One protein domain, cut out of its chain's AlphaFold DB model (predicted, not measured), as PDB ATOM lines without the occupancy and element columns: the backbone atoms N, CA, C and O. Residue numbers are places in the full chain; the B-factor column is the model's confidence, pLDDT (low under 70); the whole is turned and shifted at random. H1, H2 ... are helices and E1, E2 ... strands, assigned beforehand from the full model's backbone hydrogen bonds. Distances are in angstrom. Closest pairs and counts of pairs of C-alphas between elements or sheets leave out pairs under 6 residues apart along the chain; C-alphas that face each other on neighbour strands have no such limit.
ATOM      1  N   TYR A   4      -7.444 -81.669 -98.029       92.50
ATOM      2  CA  TYR A   4      -7.437 -81.162 -96.649       92.50
ATOM      3  C   TYR A   4      -7.546 -79.637 -96.593       92.50
ATOM      4  O   TYR A   4      -8.326 -79.106 -95.804       92.50
ATOM      5  N   THR A   5      -6.842 -78.930 -97.482       92.12
ATOM      6  CA  THR A   5      -6.910 -77.465 -97.592       92.12
ATOM      7  C   THR A   5      -8.335 -76.981 -97.858       92.12
ATOM      8  O   THR A   5      -8.808 -76.052 -97.210       92.12
ATOM      9  N   TYR A   6      -9.054 -77.649 -98.768       93.25
ATOM     10  CA  TYR A   6     -10.447 -77.317 -99.063       93.25
ATOM     11  C   TYR A   6     -11.324 -77.454 -97.815       93.25
ATOM     12  O   TYR A   6     -12.028 -76.514 -97.450       93.25
ATOM     13  N   TRP A   7     -11.252 -78.596 -97.125       93.75
ATOM     14  CA  TRP A   7     -12.089 -78.846 -95.953       93.75
ATOM     15  C   TRP A   7     -11.746 -77.943 -94.770       93.75
ATOM     16  O   TRP A   7     -12.658 -77.504 -94.071       93.75
ATOM     17  N   LYS A   8     -10.465 -77.604 -94.580       93.88
ATOM     18  CA  LYS A   8     -10.026 -76.638 -93.563       93.88
ATOM     19  C   LYS A   8     -10.636 -75.258 -93.807       93.88
ATOM     20  O   LYS A   8     -11.121 -74.635 -92.869       93.88
ATOM     21  N   ASN A   9     -10.705 -74.821 -95.064       93.81
ATOM     22  CA  ASN A   9     -11.343 -73.553 -95.426       93.81
ATOM     23  C   ASN A   9     -12.869 -73.589 -95.243       93.81
ATOM     24  O   ASN A   9     -13.458 -72.584 -94.860       93.81
ATOM     25  N   GLN A  10     -13.520 -74.732 -95.493       92.94
ATOM     26  CA  GLN A  10     -14.965 -74.883 -95.260       92.94
ATOM     27  C   GLN A  10     -15.324 -74.951 -93.768       92.94
ATOM     28  O   GLN A  10     -16.404 -74.516 -93.365       92.94
ATOM     29  N   TYR A  11     -14.431 -75.495 -92.939       92.38
ATOM     30  CA  TYR A  11     -14.660 -75.698 -91.511       92.38
ATOM     31  C   TYR A  11     -13.466 -75.224 -90.671       92.38
ATOM     32  O   TYR A  11     -12.823 -76.037 -90.009       92.38
ATOM     33  N   PRO A  12     -13.195 -73.908 -90.618       92.38
ATOM     34  CA  PRO A  12     -11.987 -73.365 -89.985       92.38
ATOM     35  C   PRO A  12     -11.916 -73.591 -88.468       92.38
ATOM     36  O   PRO A  12     -10.848 -73.481 -87.880       92.38
ATOM     37  N   LYS A  13     -13.051 -73.906 -87.828       92.12
ATOM     38  CA  LYS A  13     -13.145 -74.212 -86.389       92.12
ATOM     39  C   LYS A  13     -12.926 -75.694 -86.058       92.12
ATOM     40  O   LYS A  13     -12.924 -76.044 -84.884       92.12
ATOM     41  N   ILE A  14     -12.830 -76.565 -87.064       90.81
ATOM     42  CA  ILE A  14     -12.585 -77.998 -86.876       90.81
ATOM     43  C   ILE A  14     -11.093 -78.248 -87.063       90.81
ATOM     44  O   ILE A  14     -10.519 -77.847 -88.075       90.81
ATOM     45  N   ASP A  15     -10.486 -78.940 -86.103       90.31
ATOM     46  CA  ASP A  15      -9.098 -79.364 -86.224       90.31
ATOM     47  C   ASP A  15      -8.969 -80.467 -87.289       90.31
ATOM     48  O   ASP A  15      -9.502 -81.571 -87.147       90.31
ATOM     49  N   MET A  16      -8.319 -80.133 -88.403       92.19
ATOM     50  CA  MET A  16      -8.294 -80.943 -89.622       92.19
ATOM     51  C   MET A  16      -6.988 -81.745 -89.717       92.19
ATOM     52  O   MET A  16      -6.213 -81.579 -90.660       92.19
ATOM     53  N   ASN A  17      -6.743 -82.598 -88.721       91.62
ATOM     54  CA  ASN A  17      -5.577 -83.484 -88.679       91.62
ATOM     55  C   ASN A  17      -5.688 -84.634 -89.684       91.62
ATOM     56  O   ASN A  17      -6.787 -85.059 -90.037       91.62
ATOM     57  N   LEU A  18      -4.546 -85.180 -90.113       91.88
ATOM     58  CA  LEU A  18      -4.528 -86.375 -90.961       91.88
ATOM     59  C   LEU A  18      -5.263 -87.536 -90.270       91.88
ATOM     60  O   LEU A  18      -5.164 -87.704 -89.056       91.88
ATOM     61  N   GLY A  19      -6.043 -88.304 -91.030       91.88
ATOM     62  CA  GLY A  19      -6.967 -89.301 -90.486       91.88
ATOM     63  C   GLY A  19      -8.356 -88.758 -90.119       91.88
ATOM     64  O   GLY A  19      -9.206 -89.534 -89.677       91.88
ATOM     65  N   MET A  20      -8.647 -87.460 -90.302       92.31
ATOM     66  CA  MET A  20      -9.956 -86.874 -89.960       92.31
ATOM     67  C   MET A  20     -11.122 -87.537 -90.710       92.31
ATOM     68  O   MET A  20     -12.237 -87.620 -90.187       92.31
ATOM     69  N   PHE A  21     -10.871 -88.057 -91.913       93.44
ATOM     70  CA  PHE A  21     -11.870 -88.770 -92.709       93.44
ATOM     71  C   PHE A  21     -11.878 -90.279 -92.438       93.44
ATOM     72  O   PHE A  21     -12.668 -91.002 -93.050       93.44
ATOM     73  N   GLY A  22     -11.066 -90.759 -91.494       92.50
ATOM     74  CA  GLY A  22     -10.904 -92.175 -91.176       92.50
ATOM     75  C   GLY A  22     -10.163 -92.941 -92.268       92.50
ATOM     76  O   GLY A  22     -10.458 -94.115 -92.486       92.50
ATOM     77  N   GLU A  23      -9.285 -92.272 -93.012       94.19
ATOM     78  CA  GLU A  23      -8.398 -92.917 -93.969       94.19
ATOM     79  C   GLU A  23      -7.226 -93.616 -93.267       94.19
ATOM     80  O   GLU A  23      -6.700 -93.118 -92.275       94.19
ATOM     81  N   ASN A  24      -6.802 -94.764 -93.802       94.56
ATOM     82  CA  ASN A  24      -5.594 -95.452 -93.336       94.56
ATOM     83  C   ASN A  24      -4.329 -94.912 -94.010       94.56
ATOM     84  O   ASN A  24      -3.280 -94.845 -93.381       94.56
ATOM     85  N   LEU A  25      -4.435 -94.525 -95.286       93.50
ATOM     86  CA  LEU A  25      -3.341 -93.961 -96.071       93.50
ATOM     87  C   LEU A  25      -3.689 -92.524 -96.460       93.50
ATOM     88  O   LEU A  25      -4.615 -92.287 -97.238       93.50
ATOM     89  N   THR A  26      -2.920 -91.564 -95.955       93.81
ATOM     90  CA  THR A  26      -2.958 -90.183 -96.436       93.81
ATOM     91  C   THR A  26      -1.856 -89.999 -97.474       93.81
ATOM     92  O   THR A  26      -0.676 -90.060 -97.153       93.81
ATOM     93  N   THR A  27      -2.240 -89.751 -98.725       91.50
ATOM     94  CA  THR A  27      -1.313 -89.779 -99.867       91.50
ATOM     95  C   THR A  27      -1.231 -88.435-100.591       91.50
ATOM     96  O   THR A  27      -2.102 -87.566-100.444       91.50
ATOM     97  N   GLU A  28      -0.189 -88.258-101.399       87.44
ATOM     98  CA  GLU A  28      -0.041 -87.154-102.352       87.44
ATOM     99  C   GLU A  28      -0.057 -87.692-103.791       87.44
ATOM    100  O   GLU A  28       0.300 -88.841-104.035       87.44
ATOM    101  N   GLY A  29      -0.522 -86.886-104.752       85.19
ATOM    102  CA  GLY A  29      -0.546 -87.243-106.181       85.19
ATOM    103  C   GLY A  29      -1.641 -88.228-106.621       85.19
ATOM    104  O   GLY A  29      -2.007 -88.247-107.796       85.19
ATOM    105  N   LEU A  30      -2.223 -88.999-105.700       91.31
ATOM    106  CA  LEU A  30      -3.368 -89.872-105.973       91.31
ATOM    107  C   LEU A  30      -4.673 -89.099-105.766       91.31
ATOM    108  O   LEU A  30      -5.082 -88.837-104.635       91.31
ATOM    109  N   ILE A  31      -5.317 -88.721-106.870       93.19
ATOM    110  CA  ILE A  31      -6.613 -88.034-106.877       93.19
ATOM    111  C   ILE A  31      -7.622 -88.817-107.715       93.19
ATOM    112  O   ILE A  31      -7.269 -89.641-108.552       93.19
ATOM    113  N   GLU A  32      -8.901 -88.548-107.503       94.50
ATOM    114  CA  GLU A  32      -9.993 -89.365-108.031       94.50
ATOM    115  C   GLU A  32     -10.124 -89.343-109.558       94.50
ATOM    116  O   GLU A  32     -10.724 -90.264-110.102       94.50
ATOM    117  N   ASP A  33      -9.576 -88.331-110.246       92.88
ATOM    118  CA  ASP A  33      -9.521 -88.323-111.718       92.88
ATOM    119  C   ASP A  33      -8.363 -89.182-112.260       92.88
ATOM    120  O   ASP A  33      -8.427 -89.642-113.395       92.88
ATOM    121  N   SER A  34      -7.283 -89.375-111.489       91.94
ATOM    122  CA  SER A  34      -6.076 -90.078-111.949       91.94
ATOM    123  C   SER A  34      -6.037 -91.543-111.515       91.94
ATOM    124  O   SER A  34      -5.480 -92.388-112.220       91.94
ATOM    125  N   VAL A  35      -6.666 -91.876-110.389       94.31
ATOM    126  CA  VAL A  35      -6.816 -93.260-109.927       94.31
ATOM    127  C   VAL A  35      -7.992 -93.913-110.643       94.31
ATOM    128  O   VAL A  35      -9.101 -93.383-110.639       94.31
ATOM    129  N   HIS A  36      -7.754 -95.088-111.222       95.44
ATOM    130  CA  HIS A  36      -8.774 -95.878-111.902       95.44
ATOM    131  C   HIS A  36      -8.958 -97.232-111.222       95.44
ATOM    132  O   HIS A  36      -8.028 -97.774-110.623       95.44
ATOM    133  N   ILE A  37     -10.166 -97.784-111.317       95.12
ATOM    134  CA  ILE A  37     -10.467 -99.128-110.818       95.12
ATOM    135  C   ILE A  37      -9.596-100.147-111.557       95.12
ATOM    136  O   ILE A  37      -9.429-100.054-112.770       95.12
ATOM    137  N   GLY A  38      -9.030-101.101-110.821       94.81
ATOM    138  CA  GLY A  38      -8.125-102.109-111.371       94.81
ATOM    139  C   GLY A  38      -6.667-101.660-111.490       94.81
ATOM    140  O   GLY A  38      -5.821-102.460-111.870       94.81
ATOM    141  N   TYR A  39      -6.335-100.410-111.153       95.75
ATOM    142  CA  TYR A  39      -4.934 -99.988-111.096       95.75
ATOM    143  C   TYR A  39      -4.255-100.612-109.882       95.75
ATOM    144  O   TYR A  39      -4.759-100.497-108.760       95.75
ATOM    145  N   GLU A  40      -3.103-101.240-110.110       96.75
ATOM    146  CA  GLU A  40      -2.286-101.818-109.054       96.75
ATOM    147  C   GLU A  40      -1.124-100.909-108.700       96.75
ATOM    148  O   GLU A  40      -0.386-100.416-109.560       96.75
ATOM    149  N   PHE A  41      -0.921-100.753-107.406       97.25
ATOM    150  CA  PHE A  41       0.103 -99.922-106.831       97.25
ATOM    151  C   PHE A  41       1.005-100.743-105.921       97.25
ATOM    152  O   PHE A  41       0.544-101.609-105.178       97.25
ATOM    153  N   LEU A  42       2.293-100.425-105.956       98.00
ATOM    154  CA  LEU A  42       3.259-100.858-104.960       98.00
ATOM    155  C   LEU A  42       3.427 -99.744-103.926       98.00
ATOM    156  O   LEU A  42       3.652 -98.589-104.302       98.00
ATOM    157  N   ASN A  43       3.338-100.092-102.646       97.19
ATOM    158  CA  ASN A  43       3.641 -99.205-101.528       97.19
ATOM    159  C   ASN A  43       4.421 -99.995-100.474       97.19
ATOM    160  O   ASN A  43       3.918-100.998 -99.975       97.19
ATOM    161  N   GLY A  44       5.668 -99.595-100.210       96.25
ATOM    162  CA  GLY A  44       6.612-100.448 -99.486       96.25
ATOM    163  C   GLY A  44       6.791-101.786-100.213       96.25
ATOM    164  O   GLY A  44       7.088-101.801-101.413       96.25
ATOM    165  N   SER A  45       6.561-102.900 -99.515       97.56
ATOM    166  CA  SER A  45       6.536-104.248-100.109       97.56
ATOM    167  C   SER A  45       5.124-104.781-100.395       97.56
ATOM    168  O   SER A  45       4.985-105.858-100.977       97.56
ATOM    169  N   ALA A  46       4.075-104.028-100.050       98.44
ATOM    170  CA  ALA A  46       2.689-104.417-100.290       98.44
ATOM    171  C   ALA A  46       2.226-104.073-101.717       98.44
ATOM    172  O   ALA A  46       2.525-102.996-102.250       98.44
ATOM    173  N   ARG A  47       1.421-104.962-102.319       98.38
ATOM    174  CA  ARG A  47       0.720-104.699-103.590       98.38
ATOM    175  C   ARG A  47      -0.760-104.479-103.339       98.38
ATOM    176  O   ARG A  47      -1.441-105.324-102.759       98.38
ATOM    177  N   LEU A  48      -1.262-103.354-103.825       97.69
ATOM    178  CA  LEU A  48      -2.614-102.861-103.600       97.69
ATOM    179  C   LEU A  48      -3.321-102.651-104.938       97.69
ATOM    180  O   LEU A  48      -2.708-102.138-105.862       97.69
ATOM    181  N   ILE A  49      -4.609-102.966-105.045       97.12
ATOM    182  CA  ILE A  49      -5.420-102.675-106.239       97.12
ATOM    183  C   ILE A  49      -6.579-101.751-105.892       97.12
ATOM    184  O   ILE A  49      -7.264-101.967-104.893       97.12
ATOM    185  N   ALA A  50      -6.801-100.701-106.683       96.69
ATOM    186  CA  ALA A  50      -7.922 -99.784-106.480       96.69
ATOM    187  C   ALA A  50      -9.246-100.465-106.859       96.69
ATOM    188  O   ALA A  50      -9.377-100.995-107.963       96.69
ATOM    189  N   THR A  51     -10.238-100.443-105.963       95.50
ATOM    190  CA  THR A  51     -11.466-101.250-106.129       95.50
ATOM    191  C   THR A  51     -12.753-100.451-106.216       95.50
ATOM    192  O   THR A  51     -13.615-100.791-107.016       95.50
ATOM    193  N   GLN A  52     -12.929 -99.421-105.390       95.12
ATOM    194  CA  GLN A  52     -14.149 -98.609-105.366       95.12
ATOM    195  C   GLN A  52     -13.918 -97.273-104.648       95.12
ATOM    196  O   GLN A  52     -13.006 -97.175-103.818       95.12
ATOM    197  N   PRO A  53     -14.742 -96.242-104.909       95.31
ATOM    198  CA  PRO A  53     -14.743 -95.034-104.098       95.31
ATOM    199  C   PRO A  53     -15.158 -95.323-102.655       95.31
ATOM    200  O   PRO A  53     -15.883 -96.279-102.353       95.31
ATOM    201  N   ARG A  54     -14.754 -94.433-101.751       93.88
ATOM    202  CA  ARG A  54     -15.360 -94.366-100.423       93.88
ATOM    203  C   ARG A  54     -16.763 -93.765-100.534       93.88
ATOM    204  O   ARG A  54     -16.959 -92.733-101.163       93.88
ATOM    205  N   ILE A  55     -17.735 -94.367 -99.860       90.75
ATOM    206  CA  ILE A  55     -19.071 -93.786 -99.691       90.75
ATOM    207  C   ILE A  55     -19.188 -93.325 -98.232       90.75
ATOM    208  O   ILE A  55     -18.945 -94.132 -97.329       90.75
ATOM    209  N   PRO A  56     -19.477 -92.037 -97.956       90.31
ATOM    210  CA  PRO A  56     -19.546 -91.550 -96.583       90.31
ATOM    211  C   PRO A  56     -20.750 -92.152 -95.854       90.31
ATOM    212  O   PRO A  56     -21.835 -92.285 -96.415       90.31
ATOM    213  N   CYS A  57     -20.570 -92.468 -94.573       90.31
ATOM    214  CA  CYS A  57     -21.637 -92.938 -93.692       90.31
ATOM    215  C   CYS A  57     -21.949 -91.905 -92.599       90.31
ATOM    216  O   CYS A  57     -21.221 -90.923 -92.423       90.31
ATOM    217  N   TYR A  58     -23.008 -92.144 -91.817       93.44
ATOM    218  CA  TYR A  58     -23.447 -91.226 -90.758       93.44
ATOM    219  C   TYR A  58     -22.360 -90.918 -89.710       93.44
ATOM    220  O   TYR A  58     -22.343 -89.827 -89.142       93.44
ATOM    221  N   LYS A  59     -21.402 -91.835 -89.500       94.19
ATOM    222  CA  LYS A  59     -20.272 -91.649 -88.574       94.19
ATOM    223  C   LYS A  59     -19.385 -90.460 -88.954       94.19
ATOM    224  O   LYS A  59     -18.827 -89.825 -88.065       94.19
ATOM    225  N   LEU A  60     -19.296 -90.112 -90.243       94.44
ATOM    226  CA  LEU A  60     -18.598 -88.898 -90.678       94.44
ATOM    227  C   LEU A  60     -19.289 -87.642 -90.128       94.44
ATOM    228  O   LEU A  60     -18.625 -86.729 -89.652       94.44
ATOM    229  N   GLY A  61     -20.624 -87.627 -90.136       94.31
ATOM    230  CA  GLY A  61     -21.413 -86.543 -89.555       94.31
ATOM    231  C   GLY A  61     -21.184 -86.386 -88.055       94.31
ATOM    232  O   GLY A  61     -20.974 -85.269 -87.586       94.31
ATOM    233  N   ILE A  62     -21.126 -87.504 -87.324       94.25
ATOM    234  CA  ILE A  62     -20.785 -87.509 -85.895       94.25
ATOM    235  C   ILE A  62     -19.373 -86.948 -85.677       94.25
ATOM    236  O   ILE A  62     -19.195 -86.057 -84.852       94.25
ATOM    237  N   LYS A  63     -18.381 -87.403 -86.455       93.19
ATOM    238  CA  LYS A  63     -16.985 -86.944 -86.349       93.19
ATOM    239  C   LYS A  63     -16.833 -85.435 -86.588       93.19
ATOM    240  O   LYS A  63     -16.016 -84.800 -85.934       93.19
ATOM    241  N   PHE A  64     -17.626 -84.864 -87.494       93.31
ATOM    242  CA  PHE A  64     -17.642 -83.423 -87.784       93.31
ATOM    243  C   PHE A  64     -18.593 -82.619 -86.872       93.31
ATOM    244  O   PHE A  64     -18.681 -81.393 -87.005       93.31
ATOM    245  N   GLY A  65     -19.347 -83.288 -85.991       93.19
ATOM    246  CA  GLY A  65     -20.392 -82.678 -85.165       93.19
ATOM    247  C   GLY A  65     -21.536 -82.053 -85.973       93.19
ATOM    248  O   GLY A  65     -22.226 -81.165 -85.480       93.19
ATOM    249  N   ARG A  66     -21.711 -82.447 -87.240       92.69
ATOM    250  CA  ARG A  66     -22.717 -81.890 -88.156       92.69
ATOM    251  C   ARG A  66     -23.055 -82.882 -89.260       92.69
ATOM    252  O   ARG A  66     -22.182 -83.338 -89.988       92.69
ATOM    253  N   MET A  67     -24.337 -83.182 -89.441       93.69
ATOM    254  CA  MET A  67     -24.776 -84.180 -90.429       93.69
ATOM    255  C   MET A  67     -24.744 -83.674 -91.878       93.69
ATOM    256  O   MET A  67     -24.644 -84.474 -92.809       93.69
ATOM    257  N   ASN A  68     -24.778 -82.355 -92.093       92.88
ATOM    258  CA  ASN A  68     -24.744 -81.768 -93.435       92.88
ATOM    259  C   ASN A  68     -23.434 -82.049 -94.195       92.88
ATOM    260  O   ASN A  68     -23.452 -82.038 -95.427       92.88
ATOM    261  N   ILE A  69     -22.343 -82.392 -93.493       94.19
ATOM    262  CA  ILE A  69     -21.071 -82.798 -94.108       94.19
ATOM    263  C   ILE A  69     -21.251 -83.944 -95.100       94.19
ATOM    264  O   ILE A  69     -20.566 -83.976 -96.112       94.19
ATOM    265  N   ILE A  70     -22.187 -84.867 -94.855       93.38
ATOM    266  CA  ILE A  70     -22.377 -86.052 -95.702       93.38
ATOM    267  C   ILE A  70     -22.795 -85.624 -97.109       93.38
ATOM    268  O   ILE A  70     -22.212 -86.075 -98.093       93.38
ATOM    269  N   LYS A  71     -23.752 -84.690 -97.203       91.19
ATOM    270  CA  LYS A  71     -24.201 -84.131 -98.483       91.19
ATOM    271  C   LYS A  71     -23.074 -83.361 -99.173       91.19
ATOM    272  O   LYS A  71     -22.841 -83.577-100.359       91.19
ATOM    273  N   SER A  72     -22.346 -82.520 -98.432       91.75
ATOM    274  CA  SER A  72     -21.195 -81.768 -98.957       91.75
ATOM    275  C   SER A  72     -20.063 -82.678 -99.447       91.75
ATOM    276  O   SER A  72     -19.401 -82.380-100.436       91.75
ATOM    277  N   PHE A  73     -19.829 -83.800 -98.770       92.44
ATOM    278  CA  PHE A  73     -18.777 -84.751 -99.115       92.44
ATOM    279  C   PHE A  73     -19.101 -85.490-100.416       92.44
ATOM    280  O   PHE A  73     -18.254 -85.572-101.304       92.44
ATOM    281  N   ILE A  74     -20.347 -85.954-100.566       89.56
ATOM    282  CA  ILE A  74     -20.831 -86.586-101.804       89.56
ATOM    283  C   ILE A  74     -20.810 -85.584-102.961       89.56
ATOM    284  O   ILE A  74     -20.321 -85.901-104.045       89.56
ATOM    285  N   SER A  75     -21.303 -84.358-102.747       89.06
ATOM    286  CA  SER A  75     -21.392 -83.354-103.812       89.06
ATOM    287  C   SER A  75     -20.027 -82.939-104.360       89.06
ATOM    288  O   SER A  75     -19.940 -82.550-105.523       89.06
ATOM    289  N   ARG A  76     -18.963 -83.068-103.558       90.75
ATOM    290  CA  ARG A  76     -17.603 -82.714-103.960       90.75
ATOM    291  C   ARG A  76     -17.003 -83.669-104.992       90.75
ATOM    292  O   ARG A  76     -16.078 -83.249-105.687       90.75
ATOM    293  N   LEU A  77     -17.511 -84.903-105.099       89.44
ATOM    294  CA  LEU A  77     -16.983 -85.974-105.960       89.44
ATOM    295  C   LEU A  77     -15.511 -86.332-105.666       89.44
ATOM    296  O   LEU A  77     -14.775 -86.752-106.556       89.44
ATOM    297  N   ARG A  78     -15.071 -86.124-104.417       92.19
ATOM    298  CA  ARG A  78     -13.690 -86.353-103.954       92.19
ATOM    299  C   ARG A  78     -13.617 -87.211-102.686       92.19
ATOM    300  O   ARG A  78     -13.129 -86.733-101.659       92.19
ATOM    301  N   PRO A  79     -14.192 -88.427-102.684       92.31
ATOM    302  CA  PRO A  79     -14.292 -89.188-101.451       92.31
ATOM    303  C   PRO A  79     -13.029 -89.981-101.081       92.31
ATOM    304  O   PRO A  79     -12.997 -90.575-100.002       92.31
ATOM    305  N   GLY A  80     -12.017 -90.033-101.948       93.94
ATOM    306  CA  GLY A  80     -10.965 -91.045-101.901       93.94
ATOM    307  C   GLY A  80     -11.441 -92.427-102.366       93.94
ATOM    308  O   GLY A  80     -12.576 -92.613-102.818       93.94
ATOM    309  N   ASN A  81     -10.561 -93.421-102.253       94.50
ATOM    310  CA  ASN A  81     -10.805 -94.784-102.714       94.50
ATOM    311  C   ASN A  81     -10.423 -95.828-101.667       94.50
ATOM    312  O   ASN A  81      -9.638 -95.571-100.758       94.50
ATOM    313  N   TYR A  82     -10.960 -97.028-101.849       96.19
ATOM    314  CA  TYR A  82     -10.465 -98.224-101.197       96.19
ATOM    315  C   TYR A  82      -9.469 -98.955-102.090       96.19
ATOM    316  O   TYR A  82      -9.558 -98.927-103.325       96.19
ATOM    317  N   PHE A  83      -8.537 -99.625-101.422       96.75
ATOM    318  CA  PHE A  83      -7.648-100.603-102.016       96.75
ATOM    319  C   PHE A  83      -7.978-101.990-101.469       96.75
ATOM    320  O   PHE A  83      -8.308-102.136-100.292       96.75
ATOM    321  N   LYS A  84      -7.866-103.010-102.316       96.88
ATOM    322  CA  LYS A  84      -7.749-104.406-101.891       96.88
ATOM    323  C   LYS A  84      -6.267-104.770-101.858       96.88
ATOM    324  O   LYS A  84      -5.522-104.385-102.755       96.88
ATOM    325  N   VAL A  85      -5.854-105.523-100.846       97.94
ATOM    326  CA  VAL A  85      -4.498-106.077-100.772       97.94
ATOM    327  C   VAL A  85      -4.418-107.274-101.719       97.94
ATOM    328  O   VAL A  85      -5.187-108.226-101.582       97.94
ATOM    329  N   LEU A  86      -3.542-107.193-102.721       97.56
ATOM    330  CA  LEU A  86      -3.211-108.308-103.615       97.56
ATOM    331  C   LEU A  86      -2.066-109.147-103.054       97.56
ATOM    332  O   LEU A  86      -2.066-110.364-103.200       97.56
ATOM    333  N   GLN A  87      -1.102-108.481-102.423       98.44
ATOM    334  CA  GLN A  87       0.022-109.107-101.745       98.44
ATOM    335  C   GLN A  87       0.288-108.339-100.456       98.44
ATOM    336  O   GLN A  87       0.465-107.117-100.492       98.44
ATOM    337  N   GLU A  88       0.292-109.058 -99.338       98.44
ATOM    338  CA  GLU A  88       0.664-108.508 -98.037       98.44
ATOM    339  C   GLU A  88       2.134-108.082 -98.030       98.44
ATOM    340  O   GLU A  88       2.967-108.616 -98.764       98.44
ATOM    341  N   GLY A  89       2.439-107.096 -97.198       97.56
ATOM    342  CA  GLY A  89       3.773-106.539 -97.062       97.56
ATOM    343  C   GLY A  89       3.794-105.436 -96.016       97.56
ATOM    344  O   GLY A  89       2.784-105.138 -95.376       97.56
ATOM    345  N   GLU A  90       4.957-104.825 -95.866       97.69
ATOM    346  CA  GLU A  90       5.185-103.720 -94.951       97.69
ATOM    347  C   GLU A  90       4.999-102.390 -95.677       97.69
ATOM    348  O   GLU A  90       5.411-102.226 -96.830       97.69
ATOM    349  N   VAL A  91       4.367-101.449 -94.979       96.75
ATOM    350  CA  VAL A  91       4.140-100.076 -95.428       96.75
ATOM    351  C   VAL A  91       4.641 -99.138 -94.340       96.75
ATOM    352  O   VAL A  91       4.179 -99.196 -93.201       96.75
ATOM    353  N   GLY A  92       5.576 -98.266 -94.701       95.75
ATOM    354  CA  GLY A  92       6.165 -97.256 -93.836       95.75
ATOM    355  C   GLY A  92       5.737 -95.831 -94.184       95.75
ATOM    356  O   GLY A  92       5.257 -95.522 -95.279       95.75
ATOM    357  N   PHE A  93       5.947 -94.917 -93.234       94.12
ATOM    358  CA  PHE A  93       5.804 -93.489 -93.496       94.12
ATOM    359  C   PHE A  93       6.815 -93.037 -94.559       94.12
ATOM    360  O   PHE A  93       8.002 -93.340 -94.466       94.12
ATOM    361  N   GLY A  94       6.347 -92.281 -95.552       93.62
ATOM    362  CA  GLY A  94       7.185 -91.783 -96.647       93.62
ATOM    363  C   GLY A  94       7.392 -92.774 -97.795       93.62
ATOM    364  O   GLY A  94       7.967 -92.389 -98.818       93.62
ATOM    365  N   ASP A  95       6.885 -94.007 -97.689       95.19
ATOM    366  CA  ASP A  95       6.936 -94.951 -98.798       95.19
ATOM    367  C   ASP A  95       6.180 -94.406-100.008       95.19
ATOM    368  O   ASP A  95       5.009 -94.018 -99.944       95.19
ATOM    369  N   LYS A  96       6.858 -94.412-101.156       94.25
ATOM    370  CA  LYS A  96       6.251 -93.988-102.415       94.25
ATOM    371  C   LYS A  96       5.162 -94.975-102.816       94.25
ATOM    372  O   LYS A  96       5.322 -96.185-102.665       94.25
ATOM    373  N   ILE A  97       4.094 -94.449-103.403       94.94
ATOM    374  CA  ILE A  97       3.059 -95.255-104.045       94.94
ATOM    375  C   ILE A  97       3.291 -95.185-105.547       94.94
ATOM    376  O   ILE A  97       3.243 -94.108-106.141       94.94
ATOM    377  N   LYS A  98       3.594 -96.328-106.161       96.31
ATOM    378  CA  LYS A  98       3.938 -96.414-107.584       96.31
ATOM    379  C   LYS A  98       2.900 -97.243-108.312       96.31
ATOM    380  O   LYS A  98       2.634 -98.361-107.893       96.31
ATOM    381  N   LEU A  99       2.357 -96.722-109.409       96.44
ATOM    382  CA  LEU A  99       1.546 -97.519-110.326       96.44
ATOM    383  C   LEU A  99       2.449 -98.567-110.989       96.44
ATOM    384  O   LEU A  99       3.445 -98.203-111.610       96.44
ATOM    385  N   VAL A 100       2.112 -99.846-110.839       97.06
ATOM    386  CA  VAL A 100       2.900-100.969-111.381       97.06
ATOM    387  C   VAL A 100       2.137-101.784-112.417       97.06
ATOM    388  O   VAL A 100       2.758-102.426-113.258       97.06
ATOM    389  N   HIS A 101       0.804-101.737-112.398       95.00
ATOM    390  CA  HIS A 101      -0.033-102.409-113.386       95.00
ATOM    391  C   HIS A 101      -1.348-101.651-113.603       95.00
ATOM    392  O   HIS A 101      -1.854-100.991-112.694       95.00
ATOM    393  N   TYR A 102      -1.902-101.745-114.811       91.00
ATOM    394  CA  TYR A 102      -3.216-101.207-115.148       91.00
ATOM    395  C   TYR A 102      -3.939-102.111-116.151       91.00
ATOM    396  O   TYR A 102      -3.333-102.611-117.099       91.00
ATOM    397  N   GLU A 103      -5.253-102.258-115.981       75.94
ATOM    398  CA  GLU A 103      -6.112-102.927-116.959       75.94
ATOM    399  C   GLU A 103      -6.484-101.993-118.133       75.94
ATOM    400  O   GLU A 103      -6.368-100.760-118.072       75.94
ATOM    401  N   LYS A 104      -6.913-102.600-119.249       74.06
ATOM    402  CA  LYS A 104      -7.310-101.884-120.473       74.06
ATOM    403  C   LYS A 104      -8.657-101.175-120.313       74.06
ATOM    404  O   LYS A 104      -8.801-100.051-120.793       74.06
ATOM    405  N   ASP A 105      -9.610-101.810-119.632       71.94
ATOM    406  CA  ASP A 105     -10.901-101.211-119.301       71.94
ATOM    407  C   ASP A 105     -10.729-100.234-118.136       71.94
ATOM    408  O   ASP A 105     -10.207-100.581-117.078       71.94
ATOM    409  N   ARG A 106     -11.137 -98.979-118.345       81.12
ATOM    410  CA  ARG A 106     -10.862 -97.878-117.414       81.12
ATOM    411  C   ARG A 106     -12.144 -97.228-116.910       81.12
ATOM    412  O   ARG A 106     -13.053 -96.930-117.683       81.12
ATOM    413  N   GLY A 107     -12.163 -96.941-115.615       90.56
ATOM    414  CA  GLY A 107     -13.075 -95.989-114.989       90.56
ATOM    415  C   GLY A 107     -12.364 -95.335-113.820       90.56
ATOM    416  O   GLY A 107     -11.842 -96.042-112.954       90.56
ATOM    417  N   SER A 108     -12.285 -94.009-113.828       94.50
ATOM    418  CA  SER A 108     -11.688 -93.257-112.728       94.50
ATOM    419  C   SER A 108     -12.559 -93.387-111.479       94.50
ATOM    420  O   SER A 108     -13.763 -93.638-111.568       94.50
ATOM    421  N   ILE A 109     -11.981 -93.196-110.291       95.00
ATOM    422  CA  ILE A 109     -12.759 -93.173-109.041       95.00
ATOM    423  C   ILE A 109     -13.899 -92.155-109.146       95.00
ATOM    424  O   ILE A 109     -15.016 -92.439-108.717       95.00
ATOM    425  N   LYS A 110     -13.642 -90.998-109.760       93.56
ATOM    426  CA  LYS A 110     -14.648 -89.958-109.980       93.56
ATOM    427  C   LYS A 110     -15.807 -90.435-110.855       93.56
ATOM    428  O   LYS A 110     -16.949 -90.166-110.491       93.56
ATOM    429  N   ASP A 111     -15.538 -91.167-111.936       92.62
ATOM    430  CA  ASP A 111     -16.590 -91.714-112.808       92.62
ATOM    431  C   ASP A 111     -17.547 -92.601-112.010       92.62
ATOM    432  O   ASP A 111     -18.768 -92.465-112.100       92.62
ATOM    433  N   ILE A 112     -16.992 -93.458-111.146       92.88
ATOM    434  CA  ILE A 112     -17.788 -94.334-110.283       92.88
ATOM    435  C   ILE A 112     -18.655 -93.512-109.321       92.88
ATOM    436  O   ILE A 112     -19.830 -93.821-109.132       92.88
ATOM    437  N   VAL A 113     -18.108 -92.447-108.724       92.94
ATOM    438  CA  VAL A 113     -18.867 -91.568-107.813       92.94
ATOM    439  C   VAL A 113     -20.002 -90.845-108.538       92.94
ATOM    440  O   VAL A 113     -21.085 -90.712-107.968       92.94
ATOM    441  N   CYS A 114     -19.791 -90.408-109.783       91.12
ATOM    442  CA  CYS A 114     -20.850 -89.812-110.598       91.12
ATOM    443  C   CYS A 114     -22.007 -90.800-110.813       91.12
ATOM    444  O   CYS A 114     -23.150 -90.449-110.536       91.12
ATOM    445  N   ILE A 115     -21.715 -92.056-111.175       90.88
ATOM    446  CA  ILE A 115     -22.741 -93.104-111.351       90.88
ATOM    447  C   ILE A 115     -23.495 -93.380-110.038       90.88
ATOM    448  O   ILE A 115     -24.713 -93.581-110.033       90.88
ATOM    449  N   TYR A 116     -22.799 -93.376-108.897       88.44
ATOM    450  CA  TYR A 116     -23.449 -93.517-107.591       88.44
ATOM    451  C   TYR A 116     -24.458 -92.402-107.319       88.44
ATOM    452  O   TYR A 116     -25.560 -92.687-106.848       88.44
ATOM    453  N   LYS A 117     -24.067 -91.153-107.588       85.50
ATOM    454  CA  LYS A 117     -24.843 -89.955-107.259       85.50
ATOM    455  C   LYS A 117     -26.018 -89.723-108.207       85.50
ATOM    456  O   LYS A 117     -27.039 -89.219-107.754       85.50
ATOM    457  N   ASP A 118     -25.860 -90.031-109.489       83.44
ATOM    458  CA  ASP A 118     -26.891 -89.749-110.481       83.44
ATOM    459  C   ASP A 118     -27.993 -90.812-110.424       83.44
ATOM    460  O   ASP A 118     -27.754 -92.001-110.651       83.44
ATOM    461  N   ASP A 119     -29.208 -90.381-110.085       75.31
ATOM    462  CA  ASP A 119     -30.408 -91.228-110.120       75.31
ATOM    463  C   ASP A 119     -30.869 -91.498-111.562       75.31
ATOM    464  O   ASP A 119     -31.480 -92.527-111.826       75.31
ATOM    465  N   ASP A 120     -30.511 -90.611-112.493       77.06
ATOM    466  CA  ASP A 120     -30.714 -90.750-113.937       77.06
ATOM    467  C   ASP A 120     -29.343 -90.845-114.625       77.06
ATOM    468  O   ASP A 120     -28.628 -89.845-114.762       77.06
ATOM    469  N   ILE A 121     -28.917 -92.068-114.962       78.50
ATOM    470  CA  ILE A 121     -27.566 -92.330-115.474       78.50
ATOM    471  C   ILE A 121     -27.406 -91.698-116.857       78.50
ATOM    472  O   ILE A 121     -27.867 -92.227-117.866       78.50
ATOM    473  N   LYS A 122     -26.642 -90.606-116.913       77.50
ATOM    474  CA  LYS A 122     -26.319 -89.919-118.172       77.50
ATOM    475  C   LYS A 122     -25.233 -90.628-118.977       77.50
ATOM    476  O   LYS A 122     -25.273 -90.620-120.201       77.50
ATOM    477  N   ASP A 123     -24.271 -91.252-118.296       84.50
ATOM    478  CA  ASP A 123     -23.143 -91.950-118.922       84.50
ATOM    479  C   ASP A 123     -23.280 -93.475-118.788       84.50
ATOM    480  O   ASP A 123     -22.602 -94.157-118.010       84.50
ATOM    481  N   VAL A 124     -24.221 -94.013-119.563       88.00
ATOM    482  CA  VAL A 124     -24.522 -95.450-119.606       88.00
ATOM    483  C   VAL A 124     -23.337 -96.253-120.151       88.00
ATOM    484  O   VAL A 124     -23.130 -97.402-119.754       88.00
ATOM    485  N   GLU A 125     -22.543 -95.673-121.053       88.25
ATOM    486  CA  GLU A 125     -21.388 -96.349-121.641       88.25
ATOM    487  C   GLU A 125     -20.301 -96.587-120.594       88.25
ATOM    488  O   GLU A 125     -19.832 -97.720-120.435       88.25
ATOM    489  N   THR A 126     -19.953 -95.557-119.817       88.44
ATOM    490  CA  THR A 126     -19.008 -95.704-118.712       88.44
ATOM    491  C   THR A 126     -19.528 -96.699-117.682       88.44
ATOM    492  O   THR A 126     -18.770 -97.578-117.279       88.44
ATOM    493  N   MET A 127     -20.818 -96.673-117.328       90.00
ATOM    494  CA  MET A 127     -21.402 -97.669-116.418       90.00
ATOM    495  C   MET A 127     -21.247 -99.113-116.940       90.00
ATOM    496  O   MET A 127     -20.774-100.002-116.221       90.00
ATOM    497  N   LYS A 128     -21.555 -99.358-118.218       89.56
ATOM    498  CA  LYS A 128     -21.378-100.679-118.850       89.56
ATOM    499  C   LYS A 128     -19.913-101.106-118.934       89.56
ATOM    500  O   LYS A 128     -19.625-102.298-118.859       89.56
ATOM    501  N   ARG A 129     -18.985-100.162-119.103       90.25
ATOM    502  CA  ARG A 129     -17.543-100.435-119.136       90.25
ATOM    503  C   ARG A 129     -17.026-100.820-117.752       90.25
ATOM    504  O   ARG A 129     -16.404-101.867-117.606       90.25
ATOM    505  N   VAL A 130     -17.338-100.037-116.718       90.88
ATOM    506  CA  VAL A 130     -16.803-100.270-115.363       90.88
ATOM    507  C   VAL A 130     -17.364-101.526-114.702       90.88
ATOM    508  O   VAL A 130     -16.673-102.159-113.908       90.88
ATOM    509  N   THR A 131     -18.577-101.952-115.067       91.44
ATOM    510  CA  THR A 131     -19.168-103.204-114.559       91.44
ATOM    511  C   THR A 131     -18.471-104.469-115.071       91.44
ATOM    512  O   THR A 131     -18.659-105.536-114.480       91.44
ATOM    513  N   LYS A 132     -17.642-104.363-116.118       90.56
ATOM    514  CA  LYS A 132     -16.800-105.456-116.635       90.56
ATOM    515  C   LYS A 132     -15.457-105.579-115.912       90.56
ATOM    516  O   LYS A 132     -14.859-106.648-115.952       90.56
ATOM    517  N   ILE A 133     -15.007-104.527-115.224       91.06
ATOM    518  CA  ILE A 133     -13.703-104.504-114.549       91.06
ATOM    519  C   ILE A 133     -13.702-105.518-113.404       91.06
ATOM    520  O   ILE A 133     -14.579-105.500-112.536       91.06
ATOM    521  N   SER A 134     -12.712-106.407-113.385       90.81
ATOM    522  CA  SER A 134     -12.618-107.510-112.421       90.81
ATOM    523  C   SER A 134     -12.540-107.000-110.972       90.81
ATOM    524  O   SER A 134     -13.247-107.498-110.094       90.81
ATOM    525  N   ALA A 135     -11.765-105.933-110.759       93.25
ATOM    526  CA  ALA A 135     -11.474-105.335-109.461       93.25
ATOM    527  C   ALA A 135     -12.647-104.578-108.816       93.25
ATOM    528  O   ALA A 135     -12.612-104.329-107.608       93.25
ATOM    529  N   LEU A 136     -13.682-104.210-109.584       93.69
ATOM    530  CA  LEU A 136     -14.873-103.565-109.031       93.69
ATOM    531  C   LEU A 136     -15.702-104.606-108.249       93.69
ATOM    532  O   LEU A 136     -16.056-105.644-108.821       93.69
ATOM    533  N   PRO A 137     -16.052-104.372-106.970       94.44
ATOM    534  CA  PRO A 137     -16.763-105.376-106.183       94.44
ATOM    535  C   PRO A 137     -18.155-105.710-106.731       94.44
ATOM    536  O   PRO A 137     -18.886-104.837-107.202       94.44
ATOM    537  N   GLU A 138     -18.556-106.980-106.621       93.44
ATOM    538  CA  GLU A 138     -19.793-107.484-107.241       93.44
ATOM    539  C   GLU A 138     -21.055-106.795-106.707       93.44
ATOM    540  O   GLU A 138     -21.986-106.523-107.459       93.44
ATOM    541  N   GLY A 139     -21.072-106.416-105.424       91.25
ATOM    542  CA  GLY A 139     -22.165-105.624-104.853       91.25
ATOM    543  C   GLY A 139     -22.350-104.270-105.551       91.25
ATOM    544  O   GLY A 139     -23.482-103.848-105.779       91.25
ATOM    545  N   VAL A 140     -21.251-103.623-105.955       91.81
ATOM    546  CA  VAL A 140     -21.285-102.357-106.705       91.81
ATOM    547  C   VAL A 140     -21.757-102.591-108.135       91.81
ATOM    548  O   VAL A 140     -22.632-101.876-108.618       91.81
ATOM    549  N   LYS A 141     -21.245-103.637-108.794       92.44
ATOM    550  CA  LYS A 141     -21.694-104.030-110.139       92.44
ATOM    551  C   LYS A 141     -23.197-104.289-110.171       92.44
ATOM    552  O   LYS A 141     -23.891-103.785-111.048       92.44
ATOM    553  N   ASN A 142     -23.705-105.031-109.192       91.81
ATOM    554  CA  ASN A 142     -25.124-105.342-109.075       91.81
ATOM    555  C   ASN A 142     -25.978-104.106-108.806       91.81
ATOM    556  O   ASN A 142     -27.071-104.013-109.353       91.81
ATOM    557  N   LEU A 143     -25.493-103.152-108.009       89.19
ATOM    558  CA  LEU A 143     -26.174-101.872-107.829       89.19
ATOM    559  C   LEU A 143     -26.295-101.117-109.158       89.19
ATOM    560  O   LEU A 143     -27.371-100.634-109.484       89.19
ATOM    561  N   PHE A 144     -25.214-101.043-109.934       90.44
ATOM    562  CA  PHE A 144     -25.207-100.311-111.203       90.44
ATOM    563  C   PHE A 144     -26.067-100.969-112.277       90.44
ATOM    564  O   PHE A 144     -26.703-100.266-113.045       90.44
ATOM    565  N   ARG A 145     -26.143-102.303-112.300       85.81
ATOM    566  CA  ARG A 145     -27.031-103.052-113.209       85.81
ATOM    567  C   ARG A 145     -28.523-102.893-112.884       85.81
ATOM    568  O   ARG A 145     -29.347-103.298-113.695       85.81
ATOM    569  N   ARG A 146     -28.863-102.413-111.680       85.06
ATOM    570  CA  ARG A 146     -30.247-102.207-111.215       85.06
ATOM    571  C   ARG A 146     -30.750-100.777-111.413       85.06
ATOM    572  O   ARG A 146     -31.947-100.563-111.250       85.06
ATOM    573  N   LYS A 147     -29.844 -99.832-111.661       78.81
ATOM    574  CA  LYS A 147     -30.182 -98.473-112.085       78.81
ATOM    575  C   LYS A 147     -30.472 -98.479-113.582       78.81
ATOM    576  O   LYS A 147     -31.403 -97.754-113.977       78.81
TER     577      LYS A 147
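What this domain is: This is residues 4 to 147 of the 147 residues of the protein "MOSC domain-containing protein" of Nitrosopumilus sp (UniProt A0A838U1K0). A strongly twisted sheet of four strands has a loose triangle of three short helices, H4, H5 and H6, beyond the end where E2 finishes and E3 starts. H2 and H3, set steeply to each other, lie beyond that same end on the other side of H4 from H6, and H1 lies at the rim, with a long winding stretch, residues 11 to 39, leading from it to the sheet. The printed part has 144 residues, with six named helices and four named strands in the order H1 E1 E2 H2 H3 E3 E4 H4 H5 H6; the class is mixed, helices and strands, with under half of the residues in named elements. The sheet's order is E3 E2 E1 E4, antiparallel throughout. The whole is compact, with a radius of gyration of the C-alphas of 15.9 A, yet flat in outline, spanning 44 by 42 by 21 A.

How they stand to each other: Begin with H1, residues 4 to 10, which touches no helix and is not on the sheet. After the long link come E1, residues 40 to 43, and E2, residues 46 to 53, an antiparallel hairpin; look for N 41 and O 48, 2.7 A apart. Next find H2, residues 58 to 63, and H3, residues 69 to 75: they touch, closest at the C-alphas of Gly 61 and Ile 69, 5.9 A, at a steep tilt of 58 degrees, opposite ways. E3, residues 81 to 87, is an edge strand antiparallel to E2, with N 49 and O 84 2.8 A apart. E4, residues 97 to 101, is the other edge strand, antiparallel to E1, with N 42 and O 98 2.9 A apart. H4, residues 109 to 117, is on the sheet, its C-alpha 109 being 5.6 A from that of Pro 53; it is over none of the strands, but only just, with 2 of its 9 C-alphas falling on E2. H5, residues 124 to 130, touches H4, closest at the C-alphas of Ile 115 and Met 127, 7.0 A, at a steep tilt of 49 degrees. H6, residues 138 to 146, is close to H5 but not clearly touching, at a shallow tilt of 13 degrees, opposite ways; their closest C-alphas are those of Met 127 and Phe 144, 7.0 A. In the six helices every O i to N i+4 pair is within hydrogen-bond range.

Where its parts are: Find C-alpha 4 at (-7.437, -81.162, -96.649), where H1 begins; it is 9.9 A long. E2 runs 20.2 A, from C-alpha 46 at (2.689, -104.417, -100.290) to C-alpha 53, and E3 runs 18.0 A. H4 measures 12.6 A, and H6 12.4 A, ending at C-alpha 146, (-30.247, -102.207, -111.215).

The domain as a whole: The two C-alphas farthest apart are those of Lys 13 and Lys 104, 44.3 A. The printed part has no cut, and its one long link, H1 to E1, has 29 residues. The mean pLDDT of the printed part is 92.0, and no printed residue is under 70.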